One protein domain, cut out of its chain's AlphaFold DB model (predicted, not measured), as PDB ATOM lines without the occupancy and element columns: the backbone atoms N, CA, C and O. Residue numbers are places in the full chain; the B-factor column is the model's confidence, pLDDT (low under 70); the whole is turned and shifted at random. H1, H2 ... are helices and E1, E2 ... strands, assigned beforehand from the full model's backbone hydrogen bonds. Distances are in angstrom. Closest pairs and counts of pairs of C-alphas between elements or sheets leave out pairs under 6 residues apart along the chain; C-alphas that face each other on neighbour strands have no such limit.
ATOM      1  N   ALA A  65     161.103 340.141 193.658       90.31
ATOM      2  CA  ALA A  65     161.555 341.229 194.528       90.31
ATOM      3  C   ALA A  65     160.463 341.674 195.514       90.31
ATOM      4  O   ALA A  65     160.737 341.863 196.695       90.31
ATOM      5  N   GLU A  66     159.226 341.789 195.039       90.50
ATOM      6  CA  GLU A  66     158.083 342.174 195.859       90.50
ATOM      7  C   GLU A  66     157.737 341.075 196.866       90.50
ATOM      8  O   GLU A  66     157.678 341.356 198.060       90.50
ATOM      9  N   LEU A  67     157.667 339.813 196.421       92.69
ATOM     10  CA  LEU A  67     157.496 338.654 197.308       92.69
ATOM     11  C   LEU A  67     158.551 338.626 198.422       92.69
ATOM     12  O   LEU A  67     158.226 338.398 199.583       92.69
ATOM     13  N   LYS A  68     159.816 338.906 198.094       90.56
ATOM     14  CA  LYS A  68     160.888 338.995 199.091       90.56
ATOM     15  C   LYS A  68     160.648 340.119 200.104       90.56
ATOM     16  O   LYS A  68     160.884 339.912 201.291       90.56
ATOM     17  N   ASN A  69     160.214 341.294 199.649       89.38
ATOM     18  CA  ASN A  69     160.011 342.461 200.512       89.38
ATOM     19  C   ASN A  69     158.862 342.264 201.507       89.38
ATOM     20  O   ASN A  69     158.965 342.730 202.637       89.38
ATOM     21  N   VAL A  70     157.810 341.536 201.122       89.88
ATOM     22  CA  VAL A  70     156.687 341.194 202.015       89.88
ATOM     23  C   VAL A  70     156.936 339.931 202.853       89.88
ATOM     24  O   VAL A  70     156.013 339.382 203.442       89.88
ATOM     25  N   GLY A  71     158.180 339.438 202.902       88.44
ATOM     26  CA  GLY A  71     158.577 338.313 203.755       88.44
ATOM     27  C   GLY A  71     158.272 336.922 203.190       88.44
ATOM     28  O   GLY A  71     158.569 335.920 203.842       88.44
ATOM     29  N   PHE A  72     157.749 336.812 201.966       92.19
ATOM     30  CA  PHE A  72     157.486 335.513 201.353       92.19
ATOM     31  C   PHE A  72     158.779 334.812 200.929       92.19
ATOM     32  O   PHE A  72     159.744 335.422 200.460       92.19
ATOM     33  N   THR A  73     158.772 333.484 201.054       93.94
ATOM     34  CA  THR A  73     159.817 332.621 200.499       93.94
ATOM     35  C   THR A  73     159.257 331.823 199.330       93.94
ATOM     36  O   THR A  73     158.380 330.982 199.511       93.94
ATOM     37  N   LYS A  74     159.779 332.068 198.128       94.69
ATOM     38  CA  LYS A  74     159.440 331.346 196.903       94.69
ATOM     39  C   LYS A  74     160.561 330.383 196.532       94.69
ATOM     40  O   LYS A  74     161.719 330.777 196.381       94.69
ATOM     41  N   LEU A  75     160.180 329.122 196.361       95.88
ATOM     42  CA  LEU A  75     161.059 328.021 196.001       95.88
ATOM     43  C   LEU A  75     160.706 327.514 194.603       95.88
ATOM     44  O   LEU A  75     159.574 327.111 194.350       95.88
ATOM     45  N   GLU A  76     161.680 327.508 193.700       96.12
ATOM     46  CA  GLU A  76     161.528 326.973 192.349       96.12
ATOM     47  C   GLU A  76     162.188 325.603 192.253       96.12
ATOM     48  O   GLU A  76     163.411 325.476 192.358       96.12
ATOM     49  N   LYS A  77     161.363 324.571 192.054       96.31
ATOM     50  CA  LYS A  77     161.805 323.178 191.991       96.31
ATOM     51  C   LYS A  77     162.810 322.965 190.859       96.31
ATOM     52  O   LYS A  77     162.592 323.401 189.730       96.31
ATOM     53  N   ARG A  78     163.890 322.253 191.161       95.12
ATOM     54  CA  ARG A  78     164.890 321.787 190.201       95.12
ATOM     55  C   ARG A  78     164.706 320.302 189.908       95.12
ATOM     56  O   ARG A  78     164.032 319.577 190.640       95.12
ATOM     57  N   TYR A  79     165.267 319.866 188.783       90.44
ATOM     58  CA  TYR A  79     165.090 318.501 188.281       90.44
ATOM     59  C   TYR A  79     165.687 317.438 189.218       90.44
ATOM     60  O   TYR A  79     165.153 316.341 189.331       90.44
ATOM     61  N   ASP A  80     166.754 317.785 189.931       89.88
ATOM     62  CA  ASP A  80     167.466 316.921 190.877       89.88
ATOM     63  C   ASP A  80     166.792 316.810 192.259       89.88
ATOM     64  O   ASP A  80     167.328 316.172 193.163       89.88
ATOM     65  N   GLY A  81     165.613 317.415 192.433       89.31
ATOM     66  CA  GLY A  81     164.887 317.427 193.702       89.31
ATOM     67  C   GLY A  81     165.338 318.518 194.677       89.31
ATOM     68  O   GLY A  81     164.752 318.626 195.754       89.31
ATOM     69  N   THR A  82     166.316 319.351 194.304       95.19
ATOM     70  CA  THR A  82     166.617 320.594 195.023       95.19
ATOM     71  C   THR A  82     165.626 321.694 194.638       95.19
ATOM     72  O   THR A  82     164.885 321.587 193.657       95.19
ATOM     73  N   TYR A  83     165.581 322.772 195.413       96.94
ATOM     74  CA  TYR A  83     164.750 323.936 195.115       96.94
ATOM     75  C   TYR A  83     165.597 325.206 195.167       96.94
ATOM     76  O   TYR A  83     166.342 325.411 196.118       96.94
ATOM     77  N   GLU A  84     165.486 326.098 194.183       96.69
ATOM     78  CA  GLU A  84     166.132 327.416 194.247       96.69
ATOM     79  C   GLU A  84     165.257 328.403 195.021       96.69
ATOM     80  O   GLU A  84     164.101 328.634 194.670       96.69
ATOM     81  N   ASN A  85     165.822 329.045 196.039       96.31
ATOM     82  CA  ASN A  85     165.205 330.168 196.727       96.31
ATOM     83  C   ASN A  85     165.449 331.463 195.940       96.31
ATOM     84  O   ASN A  85     166.494 332.116 196.068       96.31
ATOM     85  N   VAL A  86     164.461 331.849 195.131       96.25
ATOM     86  CA  VAL A  86     164.501 333.063 194.294       96.25
ATOM     87  C   VAL A  86     164.213 334.351 195.076       96.25
ATOM     88  O   VAL A  86     164.361 335.451 194.553       96.25
ATOM     89  N   THR A  87     163.858 334.214 196.352       94.75
ATOM     90  CA  THR A  87     163.563 335.295 197.308       94.75
ATOM     91  C   THR A  87     164.582 335.359 198.452       94.75
ATOM     92  O   THR A  87     164.313 335.953 199.495       94.75
ATOM     93  N   ARG A  88     165.756 334.727 198.299       93.25
ATOM     94  CA  ARG A  88     166.746 334.634 199.381       93.25
ATOM     95  C   ARG A  88     167.162 336.011 199.913       93.25
ATOM     96  O   ARG A  88     167.312 336.990 199.168       93.25
ATOM     97  N   SER A  89     167.392 336.071 201.214       87.38
ATOM     98  CA  SER A  89     167.757 337.267 201.966       87.38
ATOM     99  C   SER A  89     168.907 336.969 202.931       87.38
ATOM    100  O   SER A  89     169.019 335.864 203.459       87.38
ATOM    101  N   GLY A  90     169.784 337.952 203.151       88.00
ATOM    102  CA  GLY A  90     170.923 337.812 204.060       88.00
ATOM    103  C   GLY A  90     171.788 336.586 203.751       88.00
ATOM    104  O   GLY A  90     172.283 336.438 202.636       88.00
ATOM    105  N   SER A  91     171.952 335.717 204.749       90.94
ATOM    106  CA  SER A  91     172.776 334.505 204.687       90.94
ATOM    107  C   SER A  91     172.025 333.234 204.261       90.94
ATOM    108  O   SER A  91     172.579 332.143 204.373       90.94
ATOM    109  N   GLU A  92     170.778 333.337 203.784       93.56
ATOM    110  CA  GLU A  92     170.045 332.176 203.264       93.56
ATOM    111  C   GLU A  92     170.758 331.563 202.048       93.56
ATOM    112  O   GLU A  92     171.192 332.272 201.130       93.56
ATOM    113  N   LYS A  93     170.838 330.229 202.007       94.81
ATOM    114  CA  LYS A  93     171.413 329.521 200.860       94.81
ATOM    115  C   LYS A  93     170.543 329.703 199.616       94.81
ATOM    116  O   LYS A  93     169.327 329.873 199.681       94.81
ATOM    117  N   ARG A  94     171.193 329.657 198.450       94.69
ATOM    118  CA  ARG A  94     170.515 329.733 197.148       94.69
ATOM    119  C   ARG A  94     169.660 328.506 196.865       94.69
ATOM    120  O   ARG A  94     168.592 328.659 196.286       94.69
ATOM    121  N   PHE A  95     170.130 327.331 197.255       96.06
ATOM    122  CA  PHE A  95     169.426 326.077 197.040       96.06
ATOM    123  C   PHE A  95     169.023 325.490 198.382       96.06
ATOM    124  O   PHE A  95     169.855 325.415 199.283       96.06
ATOM    125  N   LEU A  96     167.759 325.098 198.480       95.50
ATOM    126  CA  LEU A  96     167.240 324.190 199.484       95.50
ATOM    127  C   LEU A  96     167.506 322.767 198.986       95.50
ATOM    128  O   LEU A  96     166.933 322.334 197.981       95.50
ATOM    129  N   ASP A  97     168.380 322.065 199.690       94.75
ATOM    130  CA  ASP A  97     168.696 320.662 199.466       94.75
ATOM    131  C   ASP A  97     168.067 319.835 200.602       94.75
ATOM    132  O   ASP A  97     168.431 320.026 201.765       94.75
ATOM    133  N   PRO A  98     167.146 318.900 200.300       88.81
ATOM    134  CA  PRO A  98     166.541 318.023 201.304       88.81
ATOM    135  C   PRO A  98     167.546 317.228 202.153       88.81
ATOM    136  O   PRO A  98     167.201 316.776 203.243       88.81
ATOM    137  N   LYS A  99     168.774 317.030 201.661       92.12
ATOM    138  CA  LYS A  99     169.850 316.310 202.356       92.12
ATOM    139  C   LYS A  99     170.687 317.206 203.268       92.12
ATOM    140  O   LYS A  99     171.458 316.688 204.071       92.12
ATOM    141  N   ASP A 100     170.545 318.525 203.159       93.44
ATOM    142  CA  ASP A 100     171.255 319.506 203.973       93.44
ATOM    143  C   ASP A 100     170.255 320.349 204.780       93.44
ATOM    144  O   ASP A 100     169.757 321.365 204.287       93.44
ATOM    145  N   PRO A 101     169.992 320.000 206.052       90.94
ATOM    146  CA  PRO A 101     169.084 320.760 206.908       90.94
ATOM    147  C   PRO A 101     169.466 322.241 207.066       90.94
ATOM    148  O   PRO A 101     168.594 323.083 207.266       90.94
ATOM    149  N   SER A 102     170.753 322.590 206.933       91.81
ATOM    150  CA  SER A 102     171.219 323.983 207.032       91.81
ATOM    151  C   SER A 102     170.853 324.840 205.815       91.81
ATOM    152  O   SER A 102     171.083 326.049 205.815       91.81
ATOM    153  N   SER A 103     170.295 324.232 204.766       94.19
ATOM    154  CA  SER A 103     169.787 324.925 203.580       94.19
ATOM    155  C   SER A 103     168.353 325.454 203.732       94.19
ATOM    156  O   SER A 103     167.871 326.172 202.851       94.19
ATOM    157  N   MET A 104     167.683 325.151 204.851       93.69
ATOM    158  CA  MET A 104     166.335 325.640 205.141       93.69
ATOM    159  C   MET A 104     166.279 327.177 205.235       93.69
ATOM    160  O   MET A 104     167.128 327.785 205.894       93.69
ATOM    161  N   PRO A 105     165.270 327.827 204.618       92.38
ATOM    162  CA  PRO A 105     165.052 329.265 204.752       92.38
ATOM    163  C   PRO A 105     164.873 329.700 206.210       92.38
ATOM    164  O   PRO A 105     164.344 328.960 207.043       92.38
ATOM    165  N   HIS A 106     165.250 330.939 206.521       90.81
ATOM    166  CA  HIS A 106     165.122 331.497 207.869       90.81
ATOM    167  C   HIS A 106     163.673 331.924 208.160       90.81
ATOM    168  O   HIS A 106     163.388 333.114 208.292       90.81
ATOM    169  N   LEU A 107     162.748 330.964 208.264       85.75
ATOM    170  CA  LEU A 107     161.314 331.228 208.455       85.75
ATOM    171  C   LEU A 107     161.031 332.083 209.702       85.75
ATOM    172  O   LEU A 107     160.240 333.016 209.636       85.75
ATOM    173  N   HIS A 108     161.768 331.848 210.791       86.00
ATOM    174  CA  HIS A 108     161.678 332.617 212.040       86.00
ATOM    175  C   HIS A 108     162.018 334.112 211.901       86.00
ATOM    176  O   HIS A 108     161.709 334.891 212.792       86.00
ATOM    177  N   LYS A 109     162.693 334.530 210.820       85.94
ATOM    178  CA  LYS A 109     162.986 335.951 210.544       85.94
ATOM    179  C   LYS A 109     161.923 336.617 209.672       85.94
ATOM    180  O   LYS A 109     162.035 337.807 209.402       85.94
ATOM    181  N   LYS A 110     160.970 335.840 209.158       83.44
ATOM    182  CA  LYS A 110     159.996 336.252 208.139       83.44
ATOM    183  C   LYS A 110     158.552 336.118 208.612       83.44
ATOM    184  O   LYS A 110     157.701 336.860 208.141       83.44
TER     185      LYS A 110
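This is residues 65 to 110 of the 113 residues of an uncharacterized protein of marine metagenome (UniProt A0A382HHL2). With little regular structure, the domain is mostly loop: a small hairpin of two short strands, E1 and E2, has the short helix H1 beyond its open end, and the long stretch 86 to 110, with no named element, folds back on the E2 side, where its residues 95 to 96 pair with residues 83 to 84 of E2. The printed part has 46 residues, with H1, E1 and E2 in chain order; the sheet E1 - E2 is antiparallel. The class is mixed, helices and strands, with 11 residues in named elements. It is compact, radius of gyration of the C-alphas 10.3 A, and only just elongated, spanning 28 by 19 by 13 A.

E1 is residues 75 to 77, 6.3 A long, beginning at C-alpha 75 (161.059, 328.021, 196.001). E2 is residues 83 to 85, 6.5 A. H1 is residues 65 to 69, 6.3 A, beginning at C-alpha 65 (161.555, 341.229, 194.528).

E1 and E2 form an antiparallel hairpin at 153 degrees, with N 76 and O 84 within hydrogen-bond range at 2.8 A. Residues 83 to 84 of E2 pair antiparallel with residues 95 to 96. H1 and E2 are apart. In H1 every O i to N i+4 pair is within hydrogen-bond range.

The C-alphas farthest apart, of Glu 66 and Lys 99, are 29.1 A apart. The printed part has no cut, and the links H1 to E1 and E1 to E2 are tight. No printed residue is under 70 in pLDDT.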